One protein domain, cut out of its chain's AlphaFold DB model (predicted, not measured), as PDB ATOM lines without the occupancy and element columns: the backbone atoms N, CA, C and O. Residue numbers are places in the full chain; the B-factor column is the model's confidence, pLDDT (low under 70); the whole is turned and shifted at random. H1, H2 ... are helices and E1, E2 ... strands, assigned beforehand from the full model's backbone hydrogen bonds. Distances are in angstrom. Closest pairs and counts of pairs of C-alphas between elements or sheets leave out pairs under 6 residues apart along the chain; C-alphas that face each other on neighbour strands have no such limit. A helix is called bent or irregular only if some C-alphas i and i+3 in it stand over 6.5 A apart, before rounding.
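What this domain is: This is residues 2 to 38, 55 to 61 and 83 to 123 of the 229 residues of an uncharacterized protein of Ensete ventricosum (UniProt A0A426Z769). A small sheet, E2 E3 E4, has two helices running along its strands, H1 and H2, which stay apart from each other. E1 and the short H3 lie across from the sheet, on the helices' far side, and residues 2 to 7 run out to one end of the longest span. The 85 printed residues hold, in order, E1 H1 E2 E3 E4 H2 H3, a mixed class with an antiparallel sheet. The whole is compact and rounded, radius of gyration of the C-alphas 12.1 A, spanning 38 by 30 by 22 A.

Where its parts are: Find C-alpha 55 at (-20.243, 34.551, -25.205); from there E3, residues 55 to 60, runs 16.2 A. Its neighbours are E2, residues 32 to 34, and E4, residues 88 to 90. H1 is residues 20 to 29, 14.2 A; H2, residues 99 to 113, runs 20.8 A from (-8.001, 28.069, -15.828). Look for E1 at residues 8 to 10 and H3 at 118 to 121.

How they stand to each other: Inner strand E3 pairs with E4 over 55 to 57, N 56 to O 89 being 3.0 A, and with E2 over 58 to 60, N 33 to O 59 being 2.9 A. H1 makes two layers, a helix on one face of the sheet, at a height of 8.5 A; its closest C-alphas to E2 are Met 27 and Val 33, 6.9 A. H1 is only just irregular: C-alphas 22 and 25 are 6.8 A apart. H2 is on the sheet over E3 and E4, height 9.9 A; its closest C-alphas to E4 are Phe 105 and Arg 88, 5.9 A. H2, with residues 106 to 110 alone, only just touches H3, with 3 pairs of C-alphas within 8 A, closest Glu 110 and Val 118, 6.0 A. O i to N i+4 pairs are within hydrogen-bond range in 4 of 6 for H1 and 10 of 11 for H2; H3 is too short for one.

The domain as a whole: The C-alphas farthest apart, Val 2 and Arg 61, are 39.4 A apart. Residues 39 to 54 and 62 to 82 are not printed; the C-alpha gaps are 6.7 A and 14.6 A. Of the links that are printed whole, none is long. Mean pLDDT of the printed part is 73.7; look for values under 70 at, among others, residues 2 to 7, 10 to 16 and 95 to 101.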
ATOM      1  N   VAL A   2     -11.775  13.917 -10.530       26.53
ATOM      2  CA  VAL A   2     -12.748  15.011 -10.379       26.53
ATOM      3  C   VAL A   2     -12.162  16.248 -11.056       26.53
ATOM      4  O   VAL A   2     -11.037  16.646 -10.756       26.53
ATOM      5  N   ALA A   3     -12.885  16.842 -12.006       31.66
ATOM      6  CA  ALA A   3     -12.436  18.069 -12.654       31.66
ATOM      7  C   ALA A   3     -12.505  19.225 -11.644       31.66
ATOM      8  O   ALA A   3     -13.599  19.600 -11.219       31.66
ATOM      9  N   LYS A   4     -11.348  19.778 -11.256       39.59
ATOM     10  CA  LYS A   4     -11.256  20.880 -10.285       39.59
ATOM     11  C   LYS A   4     -11.925  22.137 -10.845       39.59
ATOM     12  O   LYS A   4     -11.327  22.891 -11.612       39.59
ATOM     13  N   LYS A   5     -13.193  22.336 -10.479       49.69
ATOM     14  CA  LYS A   5     -14.004  23.477 -10.907       49.69
ATOM     15  C   LYS A   5     -13.522  24.749 -10.225       49.69
ATOM     16  O   LYS A   5     -13.843  25.017  -9.073       49.69
ATOM     17  N   LEU A   6     -12.774  25.545 -10.971       56.97
ATOM     18  CA  LEU A   6     -12.462  26.914 -10.591       56.97
ATOM     19  C   LEU A   6     -13.738  27.778 -10.658       56.97
ATOM     20  O   LEU A   6     -14.662  27.487 -11.420       56.97
ATOM     21  N   ALA A   7     -13.773  28.833  -9.845       61.59
ATOM     22  CA  ALA A   7     -14.837  29.832  -9.795       61.59
ATOM     23  C   ALA A   7     -14.243  31.197  -9.415       61.59
ATOM     24  O   ALA A   7     -13.266  31.252  -8.663       61.59
ATOM     25  N   LEU A   8     -14.828  32.286  -9.921       70.94
ATOM     26  CA  LEU A   8     -14.520  33.652  -9.479       70.94
ATOM     27  C   LEU A   8     -15.274  33.951  -8.175       70.94
ATOM     28  O   LEU A   8     -16.360  33.425  -7.974       70.94
ATOM     29  N   TRP A   9     -14.735  34.809  -7.313       73.62
ATOM     30  CA  TRP A   9     -15.351  35.232  -6.050       73.62
ATOM     31  C   TRP A   9     -15.259  36.755  -5.934       73.62
ATOM     32  O   TRP A   9     -14.229  37.337  -6.282       73.62
ATOM     33  N   HIS A  10     -16.301  37.407  -5.416       67.94
ATOM     34  CA  HIS A  10     -16.216  38.827  -5.068       67.94
ATOM     35  C   HIS A  10     -15.648  39.001  -3.658       67.94
ATOM     36  O   HIS A  10     -16.013  38.271  -2.734       67.94
ATOM     37  N   THR A  11     -14.768  39.987  -3.488       61.34
ATOM     38  CA  THR A  11     -13.959  40.163  -2.269       61.34
ATOM     39  C   THR A  11     -14.771  40.471  -1.012       61.34
ATOM     40  O   THR A  11     -14.315  40.174   0.086       61.34
ATOM     41  N   THR A  12     -15.983  41.016  -1.159       58.00
ATOM     42  CA  THR A  12     -16.851  41.403  -0.033       58.00
ATOM     43  C   THR A  12     -17.949  40.398   0.320       58.00
ATOM     44  O   THR A  12     -18.651  40.617   1.303       58.00
ATOM     45  N   THR A  13     -18.168  39.338  -0.473       57.88
ATOM     46  CA  THR A  13     -19.357  38.471  -0.310       57.88
ATOM     47  C   THR A  13     -19.057  37.008  -0.019       57.88
ATOM     48  O   THR A  13     -19.988  36.294   0.347       57.88
ATOM     49  N   PHE A  14     -17.813  36.546  -0.205       62.44
ATOM     50  CA  PHE A  14     -17.414  35.134  -0.065       62.44
ATOM     51  C   PHE A  14     -18.384  34.149  -0.751       62.44
ATOM     52  O   PHE A  14     -18.655  33.058  -0.257       62.44
ATOM     53  N   ARG A  15     -18.913  34.541  -1.917       62.81
ATOM     54  CA  ARG A  15     -19.784  33.712  -2.757       62.81
ATOM     55  C   ARG A  15     -19.143  33.503  -4.130       62.81
ATOM     56  O   ARG A  15     -18.649  34.479  -4.706       62.81
ATOM     57  N   PRO A  16     -19.153  32.270  -4.669       68.81
ATOM     58  CA  PRO A  16     -18.702  32.021  -6.027       68.81
ATOM     59  C   PRO A  16     -19.677  32.659  -7.026       68.81
ATOM     60  O   PRO A  16     -20.886  32.455  -6.961       68.81
ATOM     61  N   ILE A  17     -19.128  33.421  -7.962       74.88
ATOM     62  CA  ILE A  17     -19.818  34.037  -9.095       74.88
ATOM     63  C   ILE A  17     -20.043  32.929 -10.127       74.88
ATOM     64  O   ILE A  17     -19.103  32.499 -10.805       74.88
ATOM     65  N   ILE A  18     -21.279  32.437 -10.214       72.81
ATOM     66  CA  ILE A  18     -21.648  31.282 -11.045       72.81
ATOM     67  C   ILE A  18     -22.464  31.678 -12.283       72.81
ATOM     68  O   ILE A  18     -22.430  30.961 -13.287       72.81
ATOM     69  N   THR A  19     -23.133  32.832 -12.259       82.50
ATOM     70  CA  THR A  19     -23.885  33.406 -13.383       82.50
ATOM     71  C   THR A  19     -23.372  34.793 -13.777       82.50
ATOM     72  O   THR A  19     -22.603  35.433 -13.058       82.50
ATOM     73  N   HIS A  20     -23.825  35.288 -14.931       84.75
ATOM     74  CA  HIS A  20     -23.602  36.683 -15.316       84.75
ATOM     75  C   HIS A  20     -24.384  37.687 -14.465       84.75
ATOM     76  O   HIS A  20     -23.915  38.812 -14.310       84.75
ATOM     77  N   ASP A  21     -25.503  37.278 -13.867       85.88
ATOM     78  CA  ASP A  21     -26.324  38.134 -13.006       85.88
ATOM     79  C   ASP A  21     -25.582  38.461 -11.693       85.88
ATOM     80  O   ASP A  21     -25.657  39.584 -11.198       85.88
ATOM     81  N   ASP A  22     -24.764  37.522 -11.195       83.00
ATOM     82  CA  ASP A  22     -23.818  37.740 -10.088       83.00
ATOM     83  C   ASP A  22     -22.659  38.683 -10.482       83.00
ATOM     84  O   ASP A  22     -22.166  39.468  -9.668       83.00
ATOM     85  N   LEU A  23     -22.184  38.585 -11.731       86.25
ATOM     86  CA  LEU A  23     -20.998  39.297 -12.225       86.25
ATOM     87  C   LEU A  23     -21.296  40.743 -12.651       86.25
ATOM     88  O   LEU A  23     -20.441  41.622 -12.529       86.25
ATOM     89  N   GLU A  24     -22.483  41.007 -13.192       89.31
ATOM     90  CA  GLU A  24     -22.818  42.288 -13.815       89.31
ATOM     91  C   GLU A  24     -22.818  43.494 -12.869       89.31
ATOM     92  O   GLU A  24     -22.261  44.516 -13.271       89.31
ATOM     93  N   PRO A  25     -23.300  43.413 -11.613       86.31
ATOM     94  CA  PRO A  25     -23.163  44.504 -10.646       86.31
ATOM     95  C   PRO A  25     -21.699  44.870 -10.346       86.31
ATOM     96  O   PRO A  25     -21.363  46.050 -10.224       86.31
ATOM     97  N   ILE A  26     -20.813  43.870 -10.283       85.50
ATOM     98  CA  ILE A  26     -19.370  44.037 -10.026       85.50
ATOM     99  C   ILE A  26     -18.687  44.666 -11.246       85.50
ATOM    100  O   ILE A  26     -17.887  45.594 -11.133       85.50
ATOM    101  N   MET A  27     -19.030  44.193 -12.443       87.88
ATOM    102  CA  MET A  27     -18.527  44.761 -13.692       87.88
ATOM    103  C   MET A  27     -19.021  46.199 -13.902       87.88
ATOM    104  O   MET A  27     -18.250  47.048 -14.349       87.88
ATOM    105  N   ALA A  28     -20.266  46.500 -13.526       87.50
ATOM    106  CA  ALA A  28     -20.837  47.840 -13.594       87.50
ATOM    107  C   ALA A  28     -20.146  48.825 -12.636       87.50
ATOM    108  O   ALA A  28     -19.841  49.945 -13.052       87.50
ATOM    109  N   SER A  29     -19.838  48.418 -11.396       85.69
ATOM    110  CA  SER A  29     -19.084  49.259 -10.451       85.69
ATOM    111  C   SER A  29     -17.641  49.502 -10.916       85.69
ATOM    112  O   SER A  29     -17.130  50.611 -10.781       85.69
ATOM    113  N   ALA A  30     -17.029  48.520 -11.587       83.75
ATOM    114  CA  ALA A  30     -15.743  48.653 -12.274       83.75
ATOM    115  C   ALA A  30     -15.809  49.443 -13.606       83.75
ATOM    116  O   ALA A  30     -14.811  49.532 -14.325       83.75
ATOM    117  N   GLY A  31     -16.960  50.020 -13.972       87.56
ATOM    118  CA  GLY A  31     -17.110  50.861 -15.162       87.56
ATOM    119  C   GLY A  31     -17.222  50.105 -16.492       87.56
ATOM    120  O   GLY A  31     -17.020  50.703 -17.550       87.56
ATOM    121  N   PHE A  32     -17.555  48.814 -16.467       88.50
ATOM    122  CA  PHE A  32     -17.884  48.021 -17.652       88.50
ATOM    123  C   PHE A  32     -19.400  47.950 -17.878       88.50
ATOM    124  O   PHE A  32     -20.203  48.226 -16.990       88.50
ATOM    125  N   VAL A  33     -19.800  47.585 -19.093       88.94
ATOM    126  CA  VAL A  33     -21.195  47.340 -19.478       88.94
ATOM    127  C   VAL A  33     -21.245  46.034 -20.281       88.94
ATOM    128  O   VAL A  33     -20.415  45.867 -21.183       88.94
ATOM    129  N   PRO A  34     -22.162  45.096 -19.977       87.62
ATOM    130  CA  PRO A  34     -22.353  43.900 -20.793       87.62
ATOM    131  C   PRO A  34     -22.826  44.291 -22.198       87.62
ATOM    132  O   PRO A  34     -23.727  45.114 -22.364       87.62
ATOM    133  N   LEU A  35     -22.215  43.702 -23.221       84.75
ATOM    134  CA  LEU A  35     -22.690  43.801 -24.596       84.75
ATOM    135  C   LEU A  35     -23.796  42.763 -24.851       84.75
ATOM    136  O   LEU A  35     -23.812  41.717 -24.194       84.75
ATOM    137  N   PRO A  36     -24.698  43.006 -25.824       79.56
ATOM    138  CA  PRO A  36     -25.656  42.000 -26.266       79.56
ATOM    139  C   PRO A  36     -24.944  40.690 -26.607       79.56
ATOM    140  O   PRO A  36     -23.975  40.683 -27.368       79.56
ATOM    141  N   VAL A  37     -25.423  39.584 -26.034       70.44
ATOM    142  CA  VAL A  37     -24.869  38.251 -26.292       70.44
ATOM    143  C   VAL A  37     -25.073  37.925 -27.767       70.44
ATOM    144  O   VAL A  37     -26.200  37.714 -28.216       70.44
ATOM    145  N   ALA A  38     -23.979  37.889 -28.525       59.12
ATOM    146  CA  ALA A  38     -24.016  37.492 -29.921       59.12
ATOM    147  C   ALA A  38     -24.405  36.010 -30.000       59.12
ATOM    148  O   ALA A  38     -23.621  35.131 -29.630       59.12
ATOM    149  N   TRP A  55     -21.195  33.791 -26.015       81.38
ATOM    150  CA  TRP A  55     -20.243  34.551 -25.205       81.38
ATOM    151  C   TRP A  55     -20.856  35.891 -24.818       81.38
ATOM    152  O   TRP A  55     -21.384  36.599 -25.679       81.38
ATOM    153  N   ARG A  56     -20.755  36.264 -23.539       84.44
ATOM    154  CA  ARG A  56     -21.037  37.634 -23.102       84.44
ATOM    155  C   ARG A  56     -19.719  38.391 -23.003       84.44
ATOM    156  O   ARG A  56     -18.831  38.008 -22.240       84.44
ATOM    157  N   GLU A  57     -19.587  39.438 -23.810       88.75
ATOM    158  CA  GLU A  57     -18.445  40.354 -23.783       88.75
ATOM    159  C   GLU A  57     -18.791  41.609 -22.972       88.75
ATOM    160  O   GLU A  57     -19.944  42.036 -22.934       88.75
ATOM    161  N   TYR A  58     -17.788  42.230 -22.356       87.12
ATOM    162  CA  TYR A  58     -17.931  43.454 -21.577       87.12
ATOM    163  C   TYR A  58     -17.160  44.602 -22.236       87.12
ATOM    164  O   TYR A  58     -15.953  44.505 -22.465       87.12
ATOM    165  N   ALA A  59     -17.841  45.712 -22.515       86.81
ATOM    166  CA  ALA A  59     -17.211  46.940 -22.988       86.81
ATOM    167  C   ALA A  59     -16.832  47.830 -21.799       86.81
ATOM    168  O   ALA A  59     -17.652  48.060 -20.911       86.81
ATOM    169  N   SER A  60     -15.607  48.360 -21.780       83.56
ATOM    170  CA  SER A  60     -15.213  49.346 -20.769       83.56
ATOM    171  C   SER A  60     -15.670  50.747 -21.170       83.56
ATOM    172  O   SER A  60     -15.446  51.174 -22.305       83.56
ATOM    173  N   ARG A  61     -16.213  51.527 -20.228       78.75
ATOM    174  CA  ARG A  61     -16.495  52.957 -20.445       78.75
ATOM    175  C   ARG A  61     -15.220  53.771 -20.729       78.75
ATOM    176  O   ARG A  61     -15.310  54.832 -21.336       78.75
ATOM    177  N   ALA A  83      -7.995  45.544 -31.890       62.66
ATOM    178  CA  ALA A  83      -8.834  46.228 -30.914       62.66
ATOM    179  C   ALA A  83      -8.340  45.945 -29.477       62.66
ATOM    180  O   ALA A  83      -7.729  44.895 -29.248       62.66
ATOM    181  N   PRO A  84      -8.602  46.841 -28.505       69.06
ATOM    182  CA  PRO A  84      -8.288  46.562 -27.108       69.06
ATOM    183  C   PRO A  84      -8.998  45.271 -26.648       69.06
ATOM    184  O   PRO A  84     -10.116  44.998 -27.097       69.06
ATOM    185  N   PRO A  85      -8.367  44.457 -25.782       77.44
ATOM    186  CA  PRO A  85      -8.900  43.163 -25.376       77.44
ATOM    187  C   PRO A  85     -10.244  43.341 -24.673       77.44
ATOM    188  O   PRO A  85     -10.412  44.248 -23.859       77.44
ATOM    189  N   ARG A  86     -11.207  42.474 -24.983       80.81
ATOM    190  CA  ARG A  86     -12.543  42.507 -24.382       80.81
ATOM    191  C   ARG A  86     -12.672  41.384 -23.357       80.81
ATOM    192  O   ARG A  86     -12.539  40.221 -23.746       80.81
ATOM    193  N   PRO A  87     -12.903  41.693 -22.066       85.94
ATOM    194  CA  PRO A  87     -13.238  40.677 -21.081       85.94
ATOM    195  C   PRO A  87     -14.511  39.968 -21.532       85.94
ATOM    196  O   PRO A  87     -15.517  40.615 -21.827       85.94
ATOM    197  N   ARG A  88     -14.468  38.639 -21.613       85.44
ATOM    198  CA  ARG A  88     -15.615  37.822 -22.004       85.44
ATOM    199  C   ARG A  88     -15.594  36.465 -21.329       85.44
ATOM    200  O   ARG A  88     -14.519  35.915 -21.092       85.44
ATOM    201  N   LEU A  89     -16.779  35.930 -21.064       84.06
ATOM    202  CA  LEU A  89     -16.988  34.607 -20.474       84.06
ATOM    203  C   LEU A  89     -18.158  33.902 -21.197       84.06
ATOM    204  O   LEU A  89     -18.987  34.585 -21.813       84.06
ATOM    205  N   PRO A  90     -18.219  32.558 -21.179       80.31
ATOM    206  CA  PRO A  90     -19.353  31.810 -21.714       80.31
ATOM    207  C   PRO A  90     -20.649  32.098 -20.950       80.31
ATOM    208  O   PRO A  90     -20.665  32.142 -19.725       80.31
ATOM    209  N   TYR A  91     -21.741  32.244 -21.691       76.69
ATOM    210  CA  TYR A  91     -23.079  32.518 -21.180       76.69
ATOM    211  C   TYR A  91     -23.945  31.240 -21.235       76.69
ATOM    212  O   TYR A  91     -23.858  30.504 -22.221       76.69
ATOM    213  N   PRO A  92     -24.813  30.958 -20.240       72.50
ATOM    214  CA  PRO A  92     -25.107  31.764 -19.047       72.50
ATOM    215  C   PRO A  92     -24.237  31.456 -17.814       72.50
ATOM    216  O   PRO A  92     -24.328  32.185 -16.827       72.50
ATOM    217  N   ARG A  93     -23.434  30.382 -17.839       74.69
ATOM    218  CA  ARG A  93     -22.705  29.871 -16.664       74.69
ATOM    219  C   ARG A  93     -21.216  30.188 -16.700       74.69
ATOM    220  O   ARG A  93     -20.526  29.866 -17.664       74.69
ATOM    221  N   ILE A  94     -20.738  30.726 -15.584       76.19
ATOM    222  CA  ILE A  94     -19.355  31.147 -15.355       76.19
ATOM    223  C   ILE A  94     -18.570  30.105 -14.538       76.19
ATOM    224  O   ILE A  94     -17.346  30.181 -14.496       76.19
ATOM    225  N   ASP A  95     -19.221  29.122 -13.906       69.69
ATOM    226  CA  ASP A  95     -18.557  28.111 -13.072       69.69
ATOM    227  C   ASP A  95     -17.874  26.983 -13.862       69.69
ATOM    228  O   ASP A  95     -18.343  26.553 -14.915       69.69
ATOM    229  N   GLY A  96     -16.779  26.448 -13.311       60.78
ATOM    230  CA  GLY A  96     -16.127  25.247 -13.838       60.78
ATOM    231  C   GLY A  96     -15.386  25.445 -15.160       60.78
ATOM    232  O   GLY A  96     -15.073  24.460 -15.827       60.78
ATOM    233  N   LEU A  97     -15.098  26.692 -15.543       65.25
ATOM    234  CA  LEU A  97     -14.337  27.004 -16.749       65.25
ATOM    235  C   LEU A  97     -12.860  26.627 -16.585       65.25
ATOM    236  O   LEU A  97     -12.302  26.633 -15.486       65.25
ATOM    237  N   HIS A  98     -12.194  26.358 -17.708       63.94
ATOM    238  CA  HIS A  98     -10.757  26.115 -17.704       63.94
ATOM    239  C   HIS A  98      -9.974  27.345 -17.207       63.94
ATOM    240  O   HIS A  98     -10.283  28.487 -17.551       63.94
ATOM    241  N   LEU A  99      -8.902  27.091 -16.450       62.38
ATOM    242  CA  LEU A  99      -8.001  28.069 -15.828       62.38
ATOM    243  C   LEU A  99      -7.593  29.225 -16.761       62.38
ATOM    244  O   LEU A  99      -7.529  30.383 -16.343       62.38
ATOM    245  N   MET A 100      -7.356  28.930 -18.042       58.59
ATOM    246  CA  MET A 100      -6.951  29.941 -19.022       58.59
ATOM    247  C   MET A 100      -8.083  30.882 -19.464       58.59
ATOM    248  O   MET A 100      -7.791  32.009 -19.859       58.59
ATOM    249  N   ALA A 101      -9.355  30.481 -19.365       65.38
ATOM    250  CA  ALA A 101     -10.485  31.370 -19.640       65.38
ATOM    251  C   ALA A 101     -10.565  32.485 -18.582       65.38
ATOM    252  O   ALA A 101     -10.640  33.663 -18.932       65.38
ATOM    253  N   TYR A 102     -10.422  32.132 -17.298       72.19
ATOM    254  CA  TYR A 102     -10.306  33.117 -16.219       72.19
ATOM    255  C   TYR A 102      -9.046  33.979 -16.362       72.19
ATOM    256  O   TYR A 102      -9.132  35.197 -16.219       72.19
ATOM    257  N   LYS A 103      -7.889  33.393 -16.719       70.56
ATOM    258  CA  LYS A 103      -6.661  34.163 -16.998       70.56
ATOM    259  C   LYS A 103      -6.882  35.199 -18.109       70.56
ATOM    260  O   LYS A 103      -6.502  36.353 -17.939       70.56
ATOM    261  N   ALA A 104      -7.512  34.816 -19.221       73.88
ATOM    262  CA  ALA A 104      -7.796  35.722 -20.335       73.88
ATOM    263  C   ALA A 104      -8.779  36.843 -19.948       73.88
ATOM    264  O   ALA A 104      -8.555  38.000 -20.305       73.88
ATOM    265  N   PHE A 105      -9.825  36.523 -19.179       82.94
ATOM    266  CA  PHE A 105     -10.774  37.504 -18.646       82.94
ATOM    267  C   PHE A 105     -10.086  38.526 -17.725       82.94
ATOM    268  O   PHE A 105     -10.212  39.730 -17.939       82.94
ATOM    269  N   LEU A 106      -9.300  38.060 -16.750       81.00
ATOM    270  CA  LEU A 106      -8.627  38.919 -15.772       81.00
ATOM    271  C   LEU A 106      -7.529  39.787 -16.407       81.00
ATOM    272  O   LEU A 106      -7.449  40.969 -16.086       81.00
ATOM    273  N   LEU A 107      -6.755  39.263 -17.365       76.88
ATOM    274  CA  LEU A 107      -5.786  40.062 -18.134       76.88
ATOM    275  C   LEU A 107      -6.470  41.151 -18.980       76.88
ATOM    276  O   LEU A 107      -5.939  42.252 -19.131       76.88
ATOM    277  N   ALA A 108      -7.661  40.871 -19.520       82.12
ATOM    278  CA  ALA A 108      -8.442  41.875 -20.236       82.12
ATOM    279  C   ALA A 108      -8.990  42.963 -19.296       82.12
ATOM    280  O   ALA A 108      -9.076  44.114 -19.710       82.12
ATOM    281  N   LEU A 109      -9.317  42.636 -18.039       83.25
ATOM    282  CA  LEU A 109      -9.684  43.618 -17.009       83.25
ATOM    283  C   LEU A 109      -8.486  44.465 -16.562       83.25
ATOM    284  O   LEU A 109      -8.584  45.692 -16.498       83.25
ATOM    285  N   GLU A 110      -7.347  43.820 -16.306       80.69
ATOM    286  CA  GLU A 110      -6.090  44.440 -15.867       80.69
ATOM    287  C   GLU A 110      -5.614  45.507 -16.858       80.69
ATOM    288  O   GLU A 110      -5.115  46.557 -16.455       80.69
ATOM    289  N   PHE A 111      -5.871  45.300 -18.152       79.19
ATOM    290  CA  PHE A 111      -5.579  46.282 -19.189       79.19
ATOM    291  C   PHE A 111      -6.315  47.636 -19.018       79.19
ATOM    292  O   PHE A 111      -5.737  48.677 -19.344       79.19
ATOM    293  N   TYR A 112      -7.558  47.662 -18.513       80.38
ATOM    294  CA  TYR A 112      -8.305  48.917 -18.286       80.38
ATOM    295  C   TYR A 112      -8.179  49.445 -16.853       80.38
ATOM    296  O   TYR A 112      -8.200  50.657 -16.653       80.38
ATOM    297  N   LEU A 113      -8.092  48.541 -15.872       80.00
ATOM    298  CA  LEU A 113      -8.184  48.845 -14.438       80.00
ATOM    299  C   LEU A 113      -6.817  48.930 -13.737       80.00
ATOM    300  O   LEU A 113      -6.713  49.493 -12.651       80.00
ATOM    301  N   GLY A 114      -5.770  48.376 -14.350       69.12
ATOM    302  CA  GLY A 114      -4.432  48.269 -13.779       69.12
ATOM    303  C   GLY A 114      -4.220  47.029 -12.888       69.12
ATOM    304  O   GLY A 114      -5.180  46.419 -12.405       69.12
ATOM    305  N   PRO A 115      -2.945  46.668 -12.634       65.12
ATOM    306  CA  PRO A 115      -2.548  45.438 -11.931       65.12
ATOM    307  C   PRO A 115      -2.986  45.379 -10.463       65.12
ATOM    308  O   PRO A 115      -3.038  44.304  -9.871       65.12
ATOM    309  N   THR A 116      -3.286  46.526  -9.851       66.12
ATOM    310  CA  THR A 116      -3.636  46.641  -8.428       66.12
ATOM    311  C   THR A 116      -5.135  46.551  -8.153       66.12
ATOM    312  O   THR A 116      -5.514  46.222  -7.033       66.12
ATOM    313  N   PHE A 117      -5.995  46.829  -9.137       70.06
ATOM    314  CA  PHE A 117      -7.442  46.935  -8.920       70.06
ATOM    315  C   PHE A 117      -8.177  45.609  -9.165       70.06
ATOM    316  O   PHE A 117      -9.081  45.259  -8.409       70.06
ATOM    317  N   VAL A 118      -7.752  44.812 -10.153       71.69
ATOM    318  CA  VAL A 118      -8.357  43.492 -10.426       71.69
ATOM    319  C   VAL A 118      -8.275  42.531  -9.223       71.69
ATOM    320  O   VAL A 118      -9.304  41.933  -8.910       71.69
ATOM    321  N   PRO A 119      -7.151  42.426  -8.476       67.75
ATOM    322  CA  PRO A 119      -7.085  41.603  -7.259       67.75
ATOM    323  C   PRO A 119      -7.976  42.085  -6.100       67.75
ATOM    324  O   PRO A 119      -8.229  41.311  -5.176       67.75
ATOM    325  N   ASN A 120      -8.445  43.341  -6.136       68.00
ATOM    326  CA  ASN A 120      -9.375  43.906  -5.149       68.00
ATOM    327  C   ASN A 120     -10.856  43.701  -5.538       68.00
ATOM    328  O   ASN A 120     -11.716  43.756  -4.662       68.00
ATOM    329  N   LEU A 121     -11.153  43.460  -6.823       70.25
ATOM    330  CA  LEU A 121     -12.488  43.088  -7.318       70.25
ATOM    331  C   LEU A 121     -12.735  41.578  -7.232       70.25
ATOM    332  O   LEU A 121     -13.790  41.137  -6.782       70.25
ATOM    333  N   PHE A 122     -11.761  40.789  -7.692       71.75
ATOM    334  CA  PHE A 122     -11.909  39.350  -7.867       71.75
ATOM    335  C   PHE A 122     -10.880  38.595  -7.035       71.75
ATOM    336  O   PHE A 122      -9.674  38.664  -7.277       71.75
ATOM    337  N   HIS A 123     -11.377  37.809  -6.088       64.25
ATOM    338  CA  HIS A 123     -10.623  36.705  -5.521       64.25
ATOM    339  C   HIS A 123     -10.905  35.438  -6.327       64.25
ATOM    340  O   HIS A 123     -12.002  35.200  -6.827       64.25
TER     341      HIS A 123